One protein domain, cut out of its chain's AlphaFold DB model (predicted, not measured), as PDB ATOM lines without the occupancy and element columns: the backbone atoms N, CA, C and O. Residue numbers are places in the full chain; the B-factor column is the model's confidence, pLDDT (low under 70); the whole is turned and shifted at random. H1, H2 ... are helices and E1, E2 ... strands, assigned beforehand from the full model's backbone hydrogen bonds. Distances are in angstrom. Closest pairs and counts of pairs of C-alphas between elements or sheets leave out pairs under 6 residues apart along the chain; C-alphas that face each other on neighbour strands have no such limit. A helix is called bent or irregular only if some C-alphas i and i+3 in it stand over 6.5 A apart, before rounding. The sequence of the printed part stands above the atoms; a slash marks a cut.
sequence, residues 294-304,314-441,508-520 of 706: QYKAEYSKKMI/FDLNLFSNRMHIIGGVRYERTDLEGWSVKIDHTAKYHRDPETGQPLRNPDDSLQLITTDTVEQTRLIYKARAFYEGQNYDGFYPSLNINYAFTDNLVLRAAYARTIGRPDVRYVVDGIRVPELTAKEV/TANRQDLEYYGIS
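What this domain is: This is residues 294 to 304, 314 to 441 and 508 to 520 of the 706 residues of the protein "TonB_dep_Rec domain-containing protein" of Ereboglobus luteus (UniProt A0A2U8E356). The domain is a long, narrow, twisted ribbon of strands, with E3 and E4 running side by side in opposite directions along most of its length, E2 and E5 lying along them toward one end, and a small head of short helices and loops at the other. In the head H2 and H3 meet near one end of E3, H1 packs on E4, the short strands E1 and E6 lie along E3, and the long loop of residues 349 to 372 reaches outward. The printed part has 152 residues, with five named helices and six named strands in the order H1, E1, E2, E3, H2, H3, E4, E5, H4, E6, H5. The strands form one branched, mixed sheet, and the class is mixed, helices and strands. The whole is extended, with a radius of gyration of the C-alphas of 27.9 A, and spans 92 by 35 by 28 A.

Where its parts are: The printed part begins with H1, residues 294 to 298, whose first C-alpha, of Gln 294, is at (584.258, 698.133, 712.791). E1 is residues 301 to 304, and E2, beyond a cut, is residues 314 to 318, 13.0 A long. E3, residues 323 to 344, is 63.0 A long from first to last C-alpha, beginning at (619.991, 646.360, 710.933). H2 is residues 345 to 348; it is only just irregular, with C-alphas 345 and 348 6.6 A apart. H3, residues 373 to 380, is 10.4 A long. E4, residues 381 to 406, is 69.2 A long and bends by 55 degrees at residue 387. E5, residues 409 to 420, is 34.0 A long and bends by 54 degrees at residue 417. H4 is residues 424 to 427, E6 residues 431 to 433, and H5 residues 511 to 516, ending with C-alpha 516 at (607.236, 699.166, 719.266).

How they stand to each other: H1 is on the sheet, over E4, at a height over the sheet of 7.2 A; their closest C-alphas, of Ala 297 and Ala 383, are 3.8 A apart. E3 has E1, E2 and E6 on one side and E4 on the other side, a staggered pairing. E1 and E3 are antiparallel, with N 302 and O 339 2.9 A apart. E2 and E3 form a hairpin, with N 316 and O 325 at 2.8 A. E3 and E4 are antiparallel at 168 degrees, with N 334 and O 392 at 2.8 A and N 400 and O 326 at 2.8 A. H2 and H3 touch, the closest C-alphas being those of His 345 and Ile 380, 5.2 A apart. H2, H3 and H4 only graze the sheet. E4 and E5 form a hairpin, with N 401 and O 413 at 2.8 A. E3 and E6 are parallel, with N 343 and O 431 at 2.8 A. H5 is not on the sheet and is apart from E3, E4 and E5, for instance. Every O i to N i+4 pair is within hydrogen-bond range in H1, H3 and H5; H2 and H4 are too short for such a pair.

The domain as a whole: The two C-alphas farthest apart, of Ser 320 and Pro 362, are 92.9 A apart. The sheet is twisted, with C-alphas up to 8.1 A off its best plane. Residues 305 to 313 are not printed, with C-alphas 304 and 314 33.4 A apart across the cut; residues 442 to 507 are not printed either, with C-alphas 441 and 508 17.7 A apart. Of the links that are printed whole, H2 to H3, with 24 residues, is long and the others are tight. The mean pLDDT of the printed part is 90.6, and residues 438 to 441 are under 70.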
ATOM      1  N   GLN A 294     583.479 698.969 711.877       90.75
ATOM      2  CA  GLN A 294     584.258 698.133 712.791       90.75
ATOM      3  C   GLN A 294     584.475 696.737 712.201       90.75
ATOM      4  O   GLN A 294     585.615 696.295 712.056       90.75
ATOM      5  N   TYR A 295     583.400 696.050 711.804       90.62
ATOM      6  CA  TYR A 295     583.505 694.677 711.319       90.62
ATOM      7  C   TYR A 295     584.328 694.564 710.042       90.62
ATOM      8  O   TYR A 295     585.110 693.622 709.906       90.62
ATOM      9  N   LYS A 296     584.205 695.534 709.128       89.12
ATOM     10  CA  LYS A 296     585.038 695.584 707.921       89.12
ATOM     11  C   LYS A 296     586.523 695.634 708.264       89.12
ATOM     12  O   LYS A 296     587.328 695.002 707.585       89.12
ATOM     13  N   ALA A 297     586.891 696.400 709.289       92.38
ATOM     14  CA  ALA A 297     588.272 696.514 709.726       92.38
ATOM     15  C   ALA A 297     588.758 695.238 710.423       92.38
ATOM     16  O   ALA A 297     589.808 694.709 710.064       92.38
ATOM     17  N   GLU A 298     587.975 694.712 711.366       91.00
ATOM     18  CA  GLU A 298     588.331 693.547 712.184       91.00
ATOM     19  C   GLU A 298     588.391 692.234 711.402       91.00
ATOM     20  O   GLU A 298     589.247 691.388 711.670       91.00
ATOM     21  N   TYR A 299     587.488 692.052 710.436       92.62
ATOM     22  CA  TYR A 299     587.410 690.830 709.641       92.62
ATOM     23  C   TYR A 299     588.178 690.915 708.326       92.62
ATOM     24  O   TYR A 299     588.005 690.041 707.482       92.62
ATOM     25  N   SER A 300     589.030 691.926 708.147       94.50
ATOM     26  CA  SER A 300     589.906 692.062 706.986       94.50
ATOM     27  C   SER A 300     591.349 691.752 707.369       94.50
ATOM     28  O   SER A 300     592.021 692.550 708.021       94.50
ATOM     29  N   LYS A 301     591.837 690.583 706.947       93.31
ATOM     30  CA  LYS A 301     593.198 690.109 707.228       93.31
ATOM     31  C   LYS A 301     593.859 689.584 705.958       93.31
ATOM     32  O   LYS A 301     593.208 689.009 705.088       93.31
ATOM     33  N   LYS A 302     595.171 689.763 705.862       95.00
ATOM     34  CA  LYS A 302     595.991 689.201 704.788       95.00
ATOM     35  C   LYS A 302     597.251 688.595 705.380       95.00
ATOM     36  O   LYS A 302     597.804 689.158 706.314       95.00
ATOM     37  N   MET A 303     597.715 687.481 704.833       94.56
ATOM     38  CA  MET A 303     598.988 686.874 705.215       94.56
ATOM     39  C   MET A 303     599.695 686.244 704.019       94.56
ATOM     40  O   MET A 303     599.057 685.807 703.052       94.56
ATOM     41  N   ILE A 304     601.016 686.179 704.112       96.56
ATOM     42  CA  ILE A 304     601.899 685.479 703.186       96.56
ATOM     43  C   ILE A 304     602.892 684.674 704.027       96.56
ATOM     44  O   ILE A 304     603.589 685.255 704.848       96.56
ATOM     45  N   PHE A 314     620.658 659.570 704.537       98.62
ATOM     46  CA  PHE A 314     621.196 658.281 704.138       98.62
ATOM     47  C   PHE A 314     620.297 657.138 704.616       98.62
ATOM     48  O   PHE A 314     619.611 657.250 705.634       98.62
ATOM     49  N   ASP A 315     620.350 656.030 703.885       98.31
ATOM     50  CA  ASP A 315     619.744 654.752 704.247       98.31
ATOM     51  C   ASP A 315     620.829 653.680 704.210       98.31
ATOM     52  O   ASP A 315     621.574 653.583 703.231       98.31
ATOM     53  N   LEU A 316     620.934 652.899 705.282       98.44
ATOM     54  CA  LEU A 316     621.994 651.923 705.483       98.44
ATOM     55  C   LEU A 316     621.437 650.593 706.015       98.44
ATOM     56  O   LEU A 316     620.850 650.547 707.092       98.44
ATOM     57  N   ASN A 317     621.676 649.501 705.287       98.06
ATOM     58  CA  ASN A 317     621.404 648.128 705.713       98.06
ATOM     59  C   ASN A 317     622.711 647.412 706.081       98.06
ATOM     60  O   ASN A 317     623.618 647.282 705.253       98.06
ATOM     61  N   LEU A 318     622.796 646.894 707.307       96.69
ATOM     62  CA  LEU A 318     623.943 646.145 707.830       96.69
ATOM     63  C   LEU A 318     623.524 644.738 708.286       96.69
ATOM     64  O   LEU A 318     622.338 644.434 708.422       96.69
ATOM     65  N   PHE A 319     624.519 643.874 708.520       95.25
ATOM     66  CA  PHE A 319     624.348 642.529 709.092       95.25
ATOM     67  C   PHE A 319     623.303 641.670 708.360       95.25
ATOM     68  O   PHE A 319     622.383 641.139 708.975       95.25
ATOM     69  N   SER A 320     623.420 641.559 707.033       92.31
ATOM     70  CA  SER A 320     622.470 640.805 706.194       92.31
ATOM     71  C   SER A 320     621.016 641.275 706.360       92.31
ATOM     72  O   SER A 320     620.113 640.465 706.522       92.31
ATOM     73  N   ASN A 321     620.806 642.597 706.333       92.50
ATOM     74  CA  ASN A 321     619.514 643.282 706.509       92.50
ATOM     75  C   ASN A 321     618.881 643.146 707.901       92.50
ATOM     76  O   ASN A 321     617.720 643.507 708.083       92.50
ATOM     77  N   ARG A 322     619.635 642.687 708.905       96.00
ATOM     78  CA  ARG A 322     619.156 642.671 710.293       96.00
ATOM     79  C   ARG A 322     619.176 644.045 710.942       96.00
ATOM     80  O   ARG A 322     618.451 644.250 711.904       96.00
ATOM     81  N   MET A 323     619.985 644.982 710.449       98.00
ATOM     82  CA  MET A 323     619.991 646.360 710.933       98.00
ATOM     83  C   MET A 323     619.683 647.329 709.800       98.00
ATOM     84  O   MET A 323     620.402 647.339 708.802       98.00
ATOM     85  N   HIS A 324     618.661 648.158 709.982       98.25
ATOM     86  CA  HIS A 324     618.312 649.243 709.072       98.25
ATOM     87  C   HIS A 324     618.450 650.577 709.794       98.25
ATOM     88  O   HIS A 324     617.807 650.795 710.820       98.25
ATOM     89  N   ILE A 325     619.288 651.457 709.257       98.62
ATOM     90  CA  ILE A 325     619.554 652.789 709.789       98.62
ATOM     91  C   ILE A 325     619.136 653.810 708.742       98.62
ATOM     92  O   ILE A 325     619.589 653.763 707.600       98.62
ATOM     93  N   ILE A 326     618.308 654.759 709.154       98.56
ATOM     94  CA  ILE A 326     617.914 655.911 708.355       98.56
ATOM     95  C   ILE A 326     618.284 657.154 709.145       98.56
ATOM     96  O   ILE A 326     617.737 657.370 710.224       98.56
ATOM     97  N   GLY A 327     619.185 657.974 708.620       98.69
ATOM     98  CA  GLY A 327     619.613 659.200 709.286       98.69
ATOM     99  C   GLY A 327     619.651 660.374 708.326       98.69
ATOM    100  O   GLY A 327     619.853 660.197 707.127       98.69
ATOM    101  N   GLY A 328     619.456 661.585 708.829       98.62
ATOM    102  CA  GLY A 328     619.534 662.779 707.999       98.62
ATOM    103  C   GLY A 328     619.338 664.070 708.768       98.62
ATOM    104  O   GLY A 328     618.999 664.065 709.948       98.62
ATOM    105  N   VAL A 329     619.530 665.181 708.068       98.81
ATOM    106  CA  VAL A 329     619.286 666.533 708.567       98.81
ATOM    107  C   VAL A 329     618.523 667.329 707.524       98.81
ATOM    108  O   VAL A 329     618.787 667.224 706.324       98.81
ATOM    109  N   ARG A 330     617.563 668.123 707.992       98.44
ATOM    110  CA  ARG A 330     616.806 669.069 707.180       98.44
ATOM    111  C   ARG A 330     617.023 670.478 707.708       98.44
ATOM    112  O   ARG A 330     616.793 670.708 708.887       98.44
ATOM    113  N   TYR A 331     617.427 671.398 706.847       98.56
ATOM    114  CA  TYR A 331     617.319 672.829 707.090       98.56
ATOM    115  C   TYR A 331     615.945 673.307 706.625       98.56
ATOM    116  O   TYR A 331     615.472 672.895 705.563       98.56
ATOM    117  N   GLU A 332     615.300 674.162 707.406       98.06
ATOM    118  CA  GLU A 332     614.050 674.809 707.020       98.06
ATOM    119  C   GLU A 332     614.035 676.250 707.520       98.06
ATOM    120  O   GLU A 332     614.395 676.496 708.667       98.06
ATOM    121  N   ARG A 333     613.584 677.163 706.660       97.62
ATOM    122  CA  ARG A 333     613.355 678.580 706.936       97.62
ATOM    123  C   ARG A 333     611.904 678.917 706.628       97.62
ATOM    124  O   ARG A 333     611.386 678.474 705.602       97.62
ATOM    125  N   THR A 334     611.275 679.678 707.512       96.69
ATOM    126  CA  THR A 334     609.934 680.226 707.321       96.69
ATOM    127  C   THR A 334     609.991 681.745 707.430       96.69
ATOM    128  O   THR A 334     610.588 682.263 708.371       96.69
ATOM    129  N   ASP A 335     609.358 682.438 706.492       96.19
ATOM    130  CA  ASP A 335     609.149 683.883 706.506       96.19
ATOM    131  C   ASP A 335     607.629 684.122 706.446       96.19
ATOM    132  O   ASP A 335     606.956 683.632 705.540       96.19
ATOM    133  N   LEU A 336     607.072 684.817 707.436       95.06
ATOM    134  CA  LEU A 336     605.647 685.125 707.543       95.06
ATOM    135  C   LEU A 336     605.464 686.640 707.585       95.06
ATOM    136  O   LEU A 336     606.087 687.318 708.397       95.06
ATOM    137  N   GLU A 337     604.556 687.140 706.759       94.75
ATOM    138  CA  GLU A 337     604.096 688.527 706.736       94.75
ATOM    139  C   GLU A 337     602.575 688.557 706.880       94.75
ATOM    140  O   GLU A 337     601.863 687.706 706.337       94.75
ATOM    141  N   GLY A 338     602.063 689.551 707.593       94.25
ATOM    142  CA  GLY A 338     600.659 689.690 707.930       94.25
ATOM    143  C   GLY A 338     600.216 691.145 707.962       94.25
ATOM    144  O   GLY A 338     600.956 692.031 708.378       94.25
ATOM    145  N   TRP A 339     598.980 691.377 707.531       94.44
ATOM    146  CA  TRP A 339     598.283 692.650 707.657       94.44
ATOM    147  C   TRP A 339     596.958 692.421 708.361       94.44
ATOM    148  O   TRP A 339     596.129 691.616 707.919       94.44
ATOM    149  N   SER A 340     596.757 693.155 709.439       92.75
ATOM    150  CA  SER A 340     595.672 692.971 710.393       92.75
ATOM    151  C   SER A 340     595.099 694.327 710.814       92.75
ATOM    152  O   SER A 340     595.501 695.390 710.327       92.75
ATOM    153  N   VAL A 341     594.068 694.297 711.654       93.19
ATOM    154  CA  VAL A 341     593.371 695.506 712.092       93.19
ATOM    155  C   VAL A 341     594.256 696.347 713.019       93.19
ATOM    156  O   VAL A 341     594.928 695.808 713.896       93.19
ATOM    157  N   LYS A 342     594.224 697.673 712.858       93.31
ATOM    158  CA  LYS A 342     594.627 698.617 713.908       93.31
ATOM    159  C   LYS A 342     593.355 699.229 714.481       93.31
ATOM    160  O   LYS A 342     592.601 699.860 713.740       93.31
ATOM    161  N   ILE A 343     593.108 698.990 715.763       92.81
ATOM    162  CA  ILE A 343     592.029 699.615 716.524       92.81
ATOM    163  C   ILE A 343     592.686 700.525 717.542       92.81
ATOM    164  O   ILE A 343     593.434 700.054 718.398       92.81
ATOM    165  N   ASP A 344     592.418 701.814 717.402       91.31
ATOM    166  CA  ASP A 344     593.007 702.851 718.227       91.31
ATOM    167  C   ASP A 344     591.927 703.816 718.708       91.31
ATOM    168  O   ASP A 344     591.526 704.741 717.999       91.31
ATOM    169  N   HIS A 345     591.409 703.565 719.909       89.06
ATOM    170  CA  HIS A 345     590.344 704.378 720.490       89.06
ATOM    171  C   HIS A 345     590.776 705.822 720.783       89.06
ATOM    172  O   HIS A 345     589.922 706.705 720.879       89.06
ATOM    173  N   THR A 346     592.082 706.090 720.849       86.19
ATOM    174  CA  THR A 346     592.625 707.423 721.133       86.19
ATOM    175  C   THR A 346     592.745 708.277 719.865       86.19
ATOM    176  O   THR A 346     592.818 709.505 719.939       86.19
ATOM    177  N   ALA A 347     592.674 707.660 718.678       89.31
ATOM    178  CA  ALA A 347     592.819 708.324 717.380       89.31
ATOM    179  C   ALA A 347     591.698 709.328 717.037       89.31
ATOM    180  O   ALA A 347     591.794 710.045 716.042       89.31
ATOM    181  N   LYS A 348     590.623 709.375 717.832       90.31
ATOM    182  CA  LYS A 348     589.482 710.287 717.653       90.31
ATOM    183  C   LYS A 348     589.663 711.653 718.330       90.31
ATOM    184  O   LYS A 348     588.798 712.511 718.165       90.31
ATOM    185  N   TYR A 349     590.746 711.852 719.082       89.50
ATOM    186  CA  TYR A 349     591.004 713.073 719.847       89.50
ATOM    187  C   TYR A 349     592.001 714.001 719.158       89.50
ATOM    188  O   TYR A 349     592.957 713.550 718.525       89.50
ATOM    189  N   HIS A 350     591.788 715.312 719.294       88.69
ATOM    190  CA  HIS A 350     592.806 716.290 718.936       88.69
ATOM    191  C   HIS A 350     594.016 716.127 719.848       88.69
ATOM    192  O   HIS A 350     593.874 715.836 721.035       88.69
ATOM    193  N   ARG A 351     595.205 716.346 719.290       85.06
ATOM    194  CA  ARG A 351     596.462 716.254 720.024       85.06
ATOM    195  C   ARG A 351     597.248 717.537 719.898       85.06
ATOM    196  O   ARG A 351     597.245 718.171 718.840       85.06
ATOM    197  N   ASP A 352     597.924 717.880 720.979       82.25
ATOM    198  CA  ASP A 352     598.924 718.929 720.983       82.25
ATOM    199  C   ASP A 352     600.105 718.513 720.076       82.25
ATOM    200  O   ASP A 352     600.624 717.402 720.219       82.25
ATOM    201  N   PRO A 353     600.522 719.349 719.110       81.38
ATOM    202  CA  PRO A 353     601.575 718.993 718.164       81.38
ATOM    203  C   PRO A 353     602.984 718.953 718.780       81.38
ATOM    204  O   PRO A 353     603.877 718.371 718.168       81.38
ATOM    205  N   GLU A 354     603.202 719.565 719.947       80.62
ATOM    206  CA  GLU A 354     604.496 719.616 720.636       80.62
ATOM    207  C   GLU A 354     604.640 718.483 721.659       80.62
ATOM    208  O   GLU A 354     605.703 717.874 721.760       80.62
ATOM    209  N   THR A 355     603.571 718.176 722.400       76.62
ATOM    210  CA  THR A 355     603.584 717.180 723.488       76.62
ATOM    211  C   THR A 355     602.929 715.848 723.121       76.62
ATOM    212  O   THR A 355     603.135 714.851 723.807       76.62
ATOM    213  N   GLY A 356     602.118 715.805 722.060       73.94
ATOM    214  CA  GLY A 356     601.368 714.618 721.639       73.94
ATOM    215  C   GLY A 356     600.181 714.257 722.540       73.94
ATOM    216  O   GLY A 356     599.468 713.297 722.232       73.94
ATOM    217  N   GLN A 357     599.945 714.998 723.629       77.44
ATOM    218  CA  GLN A 357     598.864 714.728 724.575       77.44
ATOM    219  C   GLN A 357     597.488 715.046 723.974       77.44
ATOM    220  O   GLN A 357     597.364 716.011 723.211       77.44
ATOM    221  N   PRO A 358     596.442 714.261 724.305       81.06
ATOM    222  CA  PRO A 358     595.071 714.617 723.969       81.06
ATOM    223  C   PRO A 358     594.706 715.996 724.536       81.06
ATOM    224  O   PRO A 358     594.893 716.254 725.726       81.06
ATOM    225  N   LEU A 359     594.174 716.879 723.691       83.44
ATOM    226  CA  LEU A 359     593.685 718.187 724.126       83.44
ATOM    227  C   LEU A 359     592.426 718.022 724.980       83.44
ATOM    228  O   LEU A 359     591.607 717.136 724.728       83.44
ATOM    229  N   ARG A 360     592.263 718.894 725.978       84.00
ATOM    230  CA  ARG A 360     591.128 718.885 726.907       84.00
ATOM    231  C   ARG A 360     590.269 720.133 726.757       84.00
ATOM    232  O   ARG A 360     590.774 721.230 726.524       84.00
ATOM    233  N   ASN A 361     588.966 719.948 726.911       83.88
ATOM    234  CA  ASN A 361     587.986 721.013 727.049       83.88
ATOM    235  C   ASN A 361     588.058 721.633 728.462       83.88
ATOM    236  O   ASN A 361     588.657 721.047 729.366       83.88
ATOM    237  N   PRO A 362     587.423 722.798 728.701       87.31
ATOM    238  CA  PRO A 362     587.398 723.431 730.025       87.31
ATOM    239  C   PRO A 362     586.759 722.591 731.144       87.31
ATOM    240  O   PRO A 362     587.011 722.860 732.313       87.31
ATOM    241  N   ASP A 363     585.930 721.605 730.794       82.94
ATOM    242  CA  ASP A 363     585.308 720.639 731.714       82.94
ATOM    243  C   ASP A 363     586.170 719.381 731.944       82.94
ATOM    244  O   ASP A 363     585.681 718.381 732.460       82.94
ATOM    245  N   ASP A 364     587.443 719.434 731.537       75.88
ATOM    246  CA  ASP A 364     588.433 718.353 731.570       75.88
ATOM    247  C   ASP A 364     588.157 717.173 730.612       75.88
ATOM    248  O   ASP A 364     588.980 716.262 730.502       75.88
ATOM    249  N   SER A 365     587.065 717.198 729.835       80.06
ATOM    250  CA  SER A 365     586.784 716.162 728.832       80.06
ATOM    251  C   SER A 365     587.753 716.223 727.642       80.06
ATOM    252  O   SER A 365     588.203 717.294 727.237       80.06
ATOM    253  N   LEU A 366     588.080 715.074 727.043       84.19
ATOM    254  CA  LEU A 366     588.965 715.021 725.874       84.19
ATOM    255  C   LEU A 366     588.291 715.614 724.622       84.19
ATOM    256  O   LEU A 366     587.161 715.261 724.272       84.19
ATOM    257  N   GLN A 367     589.006 716.480 723.906       88.81
ATOM    258  CA  GLN A 367     588.503 717.170 722.723       88.81
ATOM    259  C   GLN A 367     588.469 716.235 721.505       88.81
ATOM    260  O   GLN A 367     589.501 715.816 720.979       88.81
ATOM    261  N   LEU A 368     587.266 715.937 721.019       89.75
ATOM    262  CA  LEU A 368     587.045 715.116 719.829       89.75
ATOM    263  C   LEU A 368     587.407 715.870 718.541       89.75
ATOM    264  O   LEU A 368     587.083 717.047 718.398       89.75
ATOM    265  N   ILE A 369     587.991 715.164 717.569       93.12
ATOM    266  CA  ILE A 369     588.213 715.665 716.198       93.12
ATOM    267  C   ILE A 369     586.880 715.957 715.499       93.12
ATOM    268  O   ILE A 369     586.765 716.871 714.686       93.12
ATOM    269  N   THR A 370     585.862 715.153 715.798       93.00
ATOM    270  CA  THR A 370     584.523 715.254 715.219       93.00
ATOM    271  C   THR A 370     583.492 714.695 716.189       93.00
ATOM    272  O   THR A 370     583.763 713.723 716.894       93.00
ATOM    273  N   THR A 371     582.301 715.287 716.222       91.00
ATOM    274  CA  THR A 371     581.145 714.768 716.970       91.00
ATOM    275  C   THR A 371     580.347 713.733 716.171       91.00
ATOM    276  O   THR A 371     579.484 713.063 716.735       91.00
ATOM    277  N   ASP A 372     580.649 713.554 714.878       91.25
ATOM    278  CA  ASP A 372     580.053 712.501 714.058       91.25
ATOM    279  C   ASP A 372     580.627 711.129 714.448       91.25
ATOM    280  O   ASP A 372     581.791 710.810 714.191       91.25
ATOM    281  N   THR A 373     579.783 710.293 715.054       88.06
ATOM    282  CA  THR A 373     580.138 708.938 715.507       88.06
ATOM    283  C   THR A 373     580.601 708.012 714.373       88.06
ATOM    284  O   THR A 373     581.424 707.119 714.602       88.06
ATOM    285  N   VAL A 374     580.135 708.224 713.135       88.50
ATOM    286  CA  VAL A 374     580.577 707.471 711.951       88.50
ATOM    287  C   VAL A 374     582.030 707.816 711.638       88.50
ATOM    288  O   VAL A 374     582.855 706.917 711.446       88.50
ATOM    289  N   GLU A 375     582.361 709.105 711.630       91.69
ATOM    290  CA  GLU A 375     583.724 709.578 711.389       91.69
ATOM    291  C   GLU A 375     584.670 709.193 712.530       91.69
ATOM    292  O   GLU A 375     585.774 708.718 712.266       91.69
ATOM    293  N   GLN A 376     584.221 709.260 713.790       91.00
ATOM    294  CA  GLN A 376     584.985 708.714 714.919       91.00
ATOM    295  C   GLN A 376     585.306 707.229 714.708       91.00
ATOM    296  O   GLN A 376     586.458 706.819 714.834       91.00
ATOM    297  N   THR A 377     584.323 706.420 714.298       91.06
ATOM    298  CA  THR A 377     584.537 704.989 714.021       91.06
ATOM    299  C   THR A 377     585.572 704.786 712.903       91.06
ATOM    300  O   THR A 377     586.417 703.896 712.987       91.06
ATOM    301  N   ARG A 378     585.579 705.632 711.864       92.75
ATOM    302  CA  ARG A 378     586.593 705.576 710.791       92.75
ATOM    303  C   ARG A 378     587.989 705.968 711.264       92.75
ATOM    304  O   ARG A 378     588.966 705.489 710.682       92.75
ATOM    305  N   LEU A 379     588.109 706.847 712.258       92.75
ATOM    306  CA  LEU A 379     589.390 707.200 712.877       92.75
ATOM    307  C   LEU A 379     589.933 706.032 713.708       92.75
ATOM    308  O   LEU A 379     591.099 705.681 713.540       92.75
ATOM    309  N   ILE A 380     589.069 705.385 714.496       92.25
ATOM    310  CA  ILE A 380     589.428 704.294 715.415       92.25
ATOM    311  C   ILE A 380     589.792 703.000 714.675       92.25
ATOM    312  O   ILE A 380     590.801 702.370 714.985       92.25
ATOM    313  N   TYR A 381     588.976 702.579 713.702       93.75
ATOM    314  CA  TYR A 381     589.088 701.261 713.076       93.75
ATOM    315  C   TYR A 381     589.747 701.341 711.697       93.75
ATOM    316  O   TYR A 381     589.150 701.800 710.720       93.75
ATOM    317  N   LYS A 382     590.976 700.826 711.583       94.25
ATOM    318  CA  LYS A 382     591.730 700.784 710.325       94.25
ATOM    319  C   LYS A 382     591.973 699.342 709.872       94.25
ATOM    320  O   LYS A 382     592.708 698.579 710.499       94.25
ATOM    321  N   ALA A 383     591.361 698.968 708.748       94.31
ATOM    322  CA  ALA A 383     591.537 697.657 708.124       94.31
ATOM    323  C   ALA A 383     592.971 697.487 707.597       94.31
ATOM    324  O   ALA A 383     593.444 698.354 706.863       94.31
ATOM    325  N   ARG A 384     593.628 696.358 707.899       93.56
ATOM    326  CA  ARG A 384     594.964 696.002 707.361       93.56
ATOM    327  C   ARG A 384     596.043 697.079 707.570       93.56
ATOM    328  O   ARG A 384     596.986 697.163 706.788       93.56
ATOM    329  N   ALA A 385     595.886 697.911 708.596       93.19
ATOM    330  CA  ALA A 385     596.788 699.020 708.894       93.19
ATOM    331  C   ALA A 385     597.891 698.648 709.891       93.19
ATOM    332  O   ALA A 385     598.791 699.452 710.123       93.19
ATOM    333  N   PHE A 386     597.830 697.446 710.466       91.00
ATOM    334  CA  PHE A 386     598.894 696.907 711.295       91.00
ATOM    335  C   PHE A 386     599.653 695.832 710.513       91.00
ATOM    336  O   PHE A 386     599.039 694.906 709.981       91.00
ATOM    337  N   TYR A 387     600.969 696.006 710.386       91.38
ATOM    338  CA  TYR A 387     601.859 695.070 709.701       91.38
ATOM    339  C   TYR A 387     602.642 694.260 710.730       91.38
ATOM    340  O   TYR A 387     603.276 694.821 711.619       91.38
ATOM    341  N   GLU A 388     602.616 692.944 710.573       89.56
ATOM    342  CA  GLU A 388     603.212 691.976 711.488       89.56
ATOM    343  C   GLU A 388     604.045 690.992 710.673       89.56
ATOM    344  O   GLU A 388     603.561 690.436 709.689       89.56
ATOM    345  N   GLY A 389     605.300 690.761 711.054       87.62
ATOM    346  CA  GLY A 389     606.167 689.851 710.312       87.62
ATOM    347  C   GLY A 389     607.168 689.131 711.199       87.62
ATOM    348  O   GLY A 389     607.677 689.700 712.162       87.62
ATOM    349  N   GLN A 390     607.460 687.880 710.857       91.12
ATOM    350  CA  GLN A 390     608.426 687.049 711.564       91.12
ATOM    351  C   GLN A 390     609.220 686.193 710.582       91.12
ATOM    352  O   GLN A 390     608.699 685.744 709.561       91.12
ATOM    353  N   ASN A 391     610.474 685.915 710.919       94.12
ATOM    354  CA  ASN A 391     611.271 684.913 710.229       94.12
ATOM    355  C   ASN A 391     611.979 684.019 711.244       94.12
ATOM    356  O   ASN A 391     612.294 684.433 712.359       94.12
ATOM    357  N   TYR A 392     612.177 682.763 710.868       94.81
ATOM    358  CA  TYR A 392     612.930 681.806 711.666       94.81
ATOM    359  C   TYR A 392     613.422 680.658 710.799       94.81
ATOM    360  O   TYR A 392     612.806 680.285 709.798       94.81
ATOM    361  N   ASP A 393     614.511 680.040 711.231       96.62
ATOM    362  CA  ASP A 393     615.066 678.864 710.592       96.62
ATOM    363  C   ASP A 393     615.677 677.896 711.605       96.62
ATOM    364  O   ASP A 393     615.794 678.186 712.797       96.62
ATOM    365  N   GLY A 394     616.005 676.694 711.141       97.31
ATOM    366  CA  GLY A 394     616.666 675.713 711.984       97.31
ATOM    367  C   GLY A 394     617.042 674.426 711.271       97.31
ATOM    368  O   GLY A 394     616.606 674.140 710.152       97.31
ATOM    369  N   PHE A 395     617.848 673.626 711.969       98.19
ATOM    370  CA  PHE A 395     618.218 672.276 711.564       98.19
ATOM    371  C   PHE A 395     617.426 671.234 712.352       98.19
ATOM    372  O   PHE A 395     617.361 671.259 713.581       98.19
ATOM    373  N   TYR A 396     616.882 670.271 711.620       98.31
ATOM    374  CA  TYR A 396     616.012 669.213 712.114       98.31
ATOM    375  C   TYR A 396     616.633 667.853 711.786       98.31
ATOM    376  O   TYR A 396     616.306 667.255 710.752       98.31
ATOM    377  N   PRO A 397     617.603 667.385 712.593       98.50
ATOM    378  CA  PRO A 397     618.152 666.045 712.459       98.50
ATOM    379  C   PRO A 397     617.128 664.974 712.839       98.50
ATOM    380  O   PRO A 397     616.270 665.167 713.701       98.50
ATOM    381  N   SER A 398     617.255 663.810 712.208       98.62
ATOM    382  CA  SER A 398     616.516 662.607 712.581       98.62
ATOM    383  C   SER A 398     617.353 661.354 712.352       98.62
ATOM    384  O   SER A 398     618.192 661.303 711.450       98.62
ATOM    385  N   LEU A 399     617.113 660.345 713.180       98.75
ATOM    386  CA  LEU A 399     617.758 659.044 713.137       98.75
ATOM    387  C   LEU A 399     616.739 657.974 713.528       98.75
ATOM    388  O   LEU A 399     616.097 658.078 714.564       98.75
ATOM    389  N   ASN A 400     616.608 656.934 712.713       98.69
ATOM    390  CA  ASN A 400     615.796 655.756 712.988       98.69
ATOM    391  C   ASN A 400     616.660 654.515 712.803       98.69
ATOM    392  O   ASN A 400     617.318 654.364 711.774       98.69
ATOM    393  N   ILE A 401     616.641 653.622 713.785       98.69
ATOM    394  CA  ILE A 401     617.396 652.375 713.794       98.69
ATOM    395  C   ILE A 401     616.421 651.247 714.106       98.69
ATOM    396  O   ILE A 401     615.781 651.255 715.152       98.69
ATOM    397  N   ASN A 402     616.351 650.253 713.226       98.31
ATOM    398  CA  ASN A 402     615.665 648.992 713.485       98.31
ATOM    399  C   ASN A 402     616.704 647.871 713.511       98.31
ATOM    400  O   ASN A 402     617.496 647.757 712.575       98.31
ATOM    401  N   TYR A 403     616.685 647.037 714.546       98.44
ATOM    402  CA  TYR A 403     617.567 645.884 714.685       98.44
ATOM    403  C   TYR A 403     616.776 644.609 714.981       98.44
ATOM    404  O   TYR A 403     616.173 644.471 716.042       98.44
ATOM    405  N   ALA A 404     616.794 643.663 714.047       98.19
ATOM    406  CA  ALA A 404     616.195 642.344 714.184       98.19
ATOM    407  C   ALA A 404     617.154 641.392 714.922       98.19
ATOM    408  O   ALA A 404     618.143 640.890 714.365       98.19
ATOM    409  N   PHE A 405     616.857 641.113 716.193       96.81
ATOM    410  CA  PHE A 405     617.541 640.072 716.966       96.81
ATOM    411  C   PHE A 405     617.229 638.678 716.412       96.81
ATOM    412  O   PHE A 405     618.117 637.830 716.346       96.81
ATOM    413  N   THR A 406     615.990 638.473 715.973       95.81
ATOM    414  CA  THR A 406     615.500 637.295 715.246       95.81
ATOM    415  C   THR A 406     614.458 637.757 714.225       95.81
ATOM    416  O   THR A 406     614.075 638.928 714.225       95.81
ATOM    417  N   ASP A 407     613.934 636.845 713.406       93.12
ATOM    418  CA  ASP A 407     612.832 637.153 712.477       93.12
ATOM    419  C   ASP A 407     611.545 637.611 713.196       93.12
ATOM    420  O   ASP A 407     610.669 638.209 712.578       93.12
ATOM    421  N   ASN A 408     611.443 637.366 714.509       96.38
ATOM    422  CA  ASN A 408     610.265 637.650 715.331       96.38
ATOM    423  C   ASN A 408     610.547 638.609 716.503       96.38
ATOM    424  O   ASN A 408     609.676 638.777 717.356       96.38
ATOM    425  N   LEU A 409     611.738 639.213 716.581       97.94
ATOM    426  CA  LEU A 409     612.120 640.124 717.665       97.94
ATOM    427  C   LEU A 409     612.911 641.310 717.131       97.94
ATOM    428  O   LEU A 409     614.028 641.141 716.634       97.94
ATOM    429  N   VAL A 410     612.355 642.510 717.274       98.31
ATOM    430  CA  VAL A 410     612.922 643.729 716.692       98.31
ATOM    431  C   VAL A 410     613.043 644.814 717.753       98.31
ATOM    432  O   VAL A 410     612.059 645.189 718.380       98.31
ATOM    433  N   LEU A 411     614.249 645.349 717.925       98.62
ATOM    434  CA  LEU A 411     614.494 646.585 718.661       98.62
ATOM    435  C   LEU A 411     614.373 647.770 717.710       98.62
ATOM    436  O   LEU A 411     614.934 647.740 716.612       98.62
ATOM    437  N   ARG A 412     613.710 648.836 718.142       98.56
ATOM    438  CA  ARG A 412     613.645 650.096 717.403       98.56
ATOM    439  C   ARG A 412     614.082 651.242 718.289       98.56
ATOM    440  O   ARG A 412     613.566 651.390 719.392       98.56
ATOM    441  N   ALA A 413     614.984 652.067 717.782       98.75
ATOM    442  CA  ALA A 413     615.396 653.314 718.404       98.75
ATOM    443  C   ALA A 413     615.183 654.465 717.419       98.75
ATOM    444  O   ALA A 413     615.491 654.337 716.232       98.75
ATOM    445  N   ALA A 414     614.668 655.587 717.904       98.69
ATOM    446  CA  ALA A 414     614.466 656.779 717.101       98.69
ATOM    447  C   ALA A 414     614.849 658.042 717.873       98.69
ATOM    448  O   ALA A 414     614.618 658.153 719.077       98.69
ATOM    449  N   TYR A 415     615.413 658.997 717.142       98.75
ATOM    450  CA  TYR A 415     615.641 660.366 717.569       98.75
ATOM    451  C   TYR A 415     615.151 661.312 716.473       98.75
ATOM    452  O   TYR A 415     615.419 661.089 715.290       98.75
ATOM    453  N   ALA A 416     614.458 662.379 716.847       98.56
ATOM    454  CA  ALA A 416     614.110 663.444 715.918       98.56
ATOM    455  C   ALA A 416     613.988 664.782 716.640       98.56
ATOM    456  O   ALA A 416     613.324 664.871 717.676       98.56
ATOM    457  N   ARG A 417     614.553 665.831 716.036       98.62
ATOM    458  CA  ARG A 417     614.233 667.212 716.392       98.62
ATOM    459  C   ARG A 417     613.102 667.719 715.507       98.62
ATOM    460  O   ARG A 417     613.188 667.671 714.281       98.62
ATOM    461  N   THR A 418     612.047 668.216 716.132       97.44
ATOM    462  CA  THR A 418     610.832 668.708 715.468       97.44
ATOM    463  C   THR A 418     610.609 670.189 715.759       97.44
ATOM    464  O   THR A 418     611.148 670.712 716.731       97.44
ATOM    465  N   ILE A 419     609.828 670.854 714.909       95.81
ATOM    466  CA  ILE A 419     609.380 672.244 715.067       95.81
ATOM    467  C   ILE A 419     607.857 672.273 715.125       95.81
ATOM    468  O   ILE A 419     607.199 671.601 714.328       95.81
ATOM    469  N   GLY A 420     607.307 673.086 716.021       95.19
ATOM    470  CA  GLY A 420     605.926 673.537 715.950       95.19
ATOM    471  C   GLY A 420     605.859 675.040 715.754       95.19
ATOM    472  O   GLY A 420     606.325 675.825 716.579       95.19
ATOM    473  N   ARG A 421     605.276 675.423 714.620       93.25
ATOM    474  CA  ARG A 421     605.057 676.819 714.252       93.25
ATOM    475  C   ARG A 421     603.931 677.407 715.107       93.25
ATOM    476  O   ARG A 421     602.972 676.681 715.383       93.25
ATOM    477  N   PRO A 422     604.016 678.685 715.502       91.56
ATOM    478  CA  PRO A 422     602.877 679.382 716.082       91.56
ATOM    479  C   PRO A 422     601.649 679.333 715.168       91.56
ATOM    480  O   PRO A 422     601.787 679.378 713.945       91.56
ATOM    481  N   ASP A 423     600.446 679.263 715.750       89.88
ATOM    482  CA  ASP A 423     599.230 679.542 714.979       89.88
ATOM    483  C   ASP A 423     599.320 680.991 714.487       89.88
ATOM    484  O   ASP A 423     599.719 681.888 715.232       89.88
ATOM    485  N   VAL A 424     598.952 681.228 713.230       85.44
ATOM    486  CA  VAL A 424     598.992 682.564 712.626       85.44
ATOM    487  C   VAL A 424     598.223 683.575 713.470       85.44
ATOM    488  O   VAL A 424     598.658 684.713 713.572       85.44
ATOM    489  N   ARG A 425     597.131 683.180 714.137       84.25
ATOM    490  CA  ARG A 425     596.357 684.083 715.004       84.25
ATOM    491  C   ARG A 425     597.128 684.573 716.236       84.25
ATOM    492  O   ARG A 425     596.678 685.507 716.876       84.25
ATOM    493  N   TYR A 426     598.224 683.914 716.610       88.56
ATOM    494  CA  TYR A 426     599.077 684.336 717.727       88.56
ATOM    495  C   TYR A 426     600.059 685.428 717.300       88.56
ATOM    496  O   TYR A 426     600.579 686.153 718.142       88.56
ATOM    497  N   VAL A 427     600.308 685.530 715.993       87.94
ATOM    498  CA  VAL A 427     601.343 686.377 715.396       87.94
ATOM    499  C   VAL A 427     600.731 687.536 714.616       87.94
ATOM    500  O   VAL A 427     601.212 688.651 714.732       87.94
ATOM    501  N   VAL A 428     599.677 687.268 713.838       88.56
ATOM    502  CA  VAL A 428     598.957 688.220 712.984       88.56
ATOM    503  C   VAL A 428     597.548 688.428 713.546       88.56
ATOM    504  O   VAL A 428     596.557 687.873 713.040       88.56
ATOM    505  N   ASP A 429     597.448 689.197 714.629       88.38
ATOM    506  CA  ASP A 429     596.157 689.501 715.265       88.38
ATOM    507  C   ASP A 429     595.747 690.971 715.201       88.38
ATOM    508  O   ASP A 429     594.560 691.284 715.334       88.38
ATOM    509  N   GLY A 430     596.686 691.855 714.870       89.56
ATOM    510  CA  GLY A 430     596.467 693.290 714.927       89.56
ATOM    511  C   GLY A 430     596.747 693.849 716.302       89.56
ATOM    512  O   GLY A 430     597.227 693.154 717.196       89.56
ATOM    513  N   ILE A 431     596.414 695.121 716.458       91.06
ATOM    514  CA  ILE A 431     596.504 695.829 717.727       91.06
ATOM    515  C   ILE A 431     595.153 696.419 718.092       91.06
ATOM    516  O   ILE A 431     594.437 696.957 717.242       91.06
ATOM    517  N   ARG A 432     594.813 696.299 719.373       91.56
ATOM    518  CA  ARG A 432     593.605 696.853 719.971       91.56
ATOM    519  C   ARG A 432     593.994 697.680 721.182       91.56
ATOM    520  O   ARG A 432     594.224 697.122 722.252       91.56
ATOM    521  N   VAL A 433     594.089 698.987 720.976       89.50
ATOM    522  CA  VAL A 433     594.261 699.979 722.036       89.50
ATOM    523  C   VAL A 433     592.869 700.353 722.529       89.50
ATOM    524  O   VAL A 433     592.074 700.859 721.730       89.50
ATOM    525  N   PRO A 434     592.531 700.050 723.792       84.31
ATOM    526  CA  PRO A 434     591.228 700.397 724.330       84.31
ATOM    527  C   PRO A 434     591.149 701.904 724.610       84.31
ATOM    528  O   PRO A 434     592.115 702.645 724.422       84.31
ATOM    529  N   GLU A 435     589.978 702.365 725.033       83.06
ATOM    530  CA  GLU A 435     589.778 703.750 725.459       83.06
ATOM    531  C   GLU A 435     590.752 704.133 726.589       83.06
ATOM    532  O   GLU A 435     591.123 703.289 727.408       83.06
ATOM    533  N   LEU A 436     591.175 705.403 726.637       77.81
ATOM    534  CA  LEU A 436     591.947 705.912 727.771       77.81
ATOM    535  C   LEU A 436     591.007 706.094 728.962       77.81
ATOM    536  O   LEU A 436     590.117 706.942 728.941       77.81
ATOM    537  N   THR A 437     591.193 705.290 729.998       72.94
ATOM    538  CA  THR A 437     590.410 705.337 731.228       72.94
ATOM    539  C   THR A 437     591.372 705.355 732.400       72.94
ATOM    540  O   THR A 437     592.279 704.524 732.490       72.94
ATOM    541  N   ALA A 438     591.202 706.352 733.267       65.62
ATOM    542  CA  ALA A 438     592.032 706.486 734.448       65.62
ATOM    543  C   ALA A 438     591.783 705.310 735.397       65.62
ATOM    544  O   ALA A 438     590.690 704.742 735.445       65.62
ATOM    545  N   LYS A 439     592.805 704.944 736.166       62.31
ATOM    546  CA  LYS A 439     592.640 704.018 737.276       62.31
ATOM    547  C   LYS A 439     591.777 704.703 738.333       62.31
ATOM    548  O   LYS A 439     592.197 705.689 738.931       62.31
ATOM    549  N   GLU A 440     590.592 704.163 738.581       58.34
ATOM    550  CA  GLU A 440     589.797 704.560 739.740       58.34
ATOM    551  C   GLU A 440     590.570 704.186 741.014       58.34
ATOM    552  O   GLU A 440     590.968 703.033 741.213       58.34
ATOM    553  N   VAL A 441     590.854 705.188 741.845       46.28
ATOM    554  CA  VAL A 441     591.407 705.000 743.188       46.28
ATOM    555  C   VAL A 441     590.209 704.821 744.120       46.28
ATOM    556  O   VAL A 441     589.396 705.742 744.183       46.28
ATOM    557  N   THR A 508     602.095 693.899 732.669       84.12
ATOM    558  CA  THR A 508     602.057 695.360 732.804       84.12
ATOM    559  C   THR A 508     602.733 696.001 731.594       84.12
ATOM    560  O   THR A 508     603.823 695.591 731.182       84.12
ATOM    561  N   ALA A 509     602.061 696.977 730.994       86.44
ATOM    562  CA  ALA A 509     602.573 697.698 729.849       86.44
ATOM    563  C   ALA A 509     603.845 698.457 730.242       86.44
ATOM    564  O   ALA A 509     603.933 699.062 731.308       86.44
ATOM    565  N   ASN A 510     604.842 698.424 729.365       86.81
ATOM    566  CA  ASN A 510     606.055 699.213 729.506       86.81
ATOM    567  C   ASN A 510     606.259 700.056 728.247       86.81
ATOM    568  O   ASN A 510     605.723 699.751 727.178       86.81
ATOM    569  N   ARG A 511     607.059 701.114 728.385       90.12
ATOM    570  CA  ARG A 511     607.308 702.078 727.313       90.12
ATOM    571  C   ARG A 511     607.844 701.417 726.042       90.12
ATOM    572  O   ARG A 511     607.308 701.664 724.971       90.12
ATOM    573  N   GLN A 512     608.829 700.528 726.168       86.75
ATOM    574  CA  GLN A 512     609.469 699.877 725.024       86.75
ATOM    575  C   GLN A 512     608.477 699.061 724.177       86.75
ATOM    576  O   GLN A 512     608.498 699.149 722.950       86.75
ATOM    577  N   ASP A 513     607.615 698.260 724.813       84.38
ATOM    578  CA  ASP A 513     606.599 697.483 724.101       84.38
ATOM    579  C   ASP A 513     605.589 698.413 723.407       84.38
ATOM    580  O   ASP A 513     605.257 698.199 722.243       84.38
ATOM    581  N   LEU A 514     605.114 699.463 724.082       87.12
ATOM    582  CA  LEU A 514     604.126 700.385 723.513       87.12
ATOM    583  C   LEU A 514     604.693 701.222 722.349       87.12
ATOM    584  O   LEU A 514     604.017 701.384 721.331       87.12
ATOM    585  N   GLU A 515     605.945 701.677 722.445       87.19
ATOM    586  CA  GLU A 515     606.660 702.356 721.352       87.19
ATOM    587  C   GLU A 515     606.799 701.439 720.130       87.19
ATOM    588  O   GLU A 515     606.533 701.858 719.002       87.19
ATOM    589  N   TYR A 516     607.149 700.162 720.341       82.62
ATOM    590  CA  TYR A 516     607.236 699.166 719.266       82.62
ATOM    591  C   TYR A 516     605.909 699.013 718.511       82.62
ATOM    592  O   TYR A 516     605.889 698.852 717.290       82.62
ATOM    593  N   TYR A 517     604.792 699.106 719.229       81.12
ATOM    594  CA  TYR A 517     603.449 699.042 718.664       81.12
ATOM    595  C   TYR A 517     602.968 700.362 718.027       81.12
ATOM    596  O   TYR A 517     601.858 700.418 717.486       81.12
ATOM    597  N   GLY A 518     603.804 701.405 718.029       79.81
ATOM    598  CA  GLY A 518     603.503 702.703 717.431       79.81
ATOM    599  C   GLY A 518     602.452 703.495 718.206       79.81
ATOM    600  O   GLY A 518     601.661 704.217 717.589       79.81
ATOM    601  N   ILE A 519     602.408 703.317 719.530       84.88
ATOM    602  CA  ILE A 519     601.632 704.152 720.452       84.88
ATOM    603  C   ILE A 519     602.391 705.464 720.675       84.88
ATOM    604  O   ILE A 519     603.614 705.459 720.779       84.88
ATOM    605  N   SER A 520     601.686 706.597 720.710       82.69
ATOM    606  CA  SER A 520     602.314 707.908 720.924       82.69
ATOM    607  C   SER A 520     602.851 708.056 722.346       82.69
ATOM    608  O   SER A 520     602.152 707.666 723.278       82.69
TER     609      SER A 520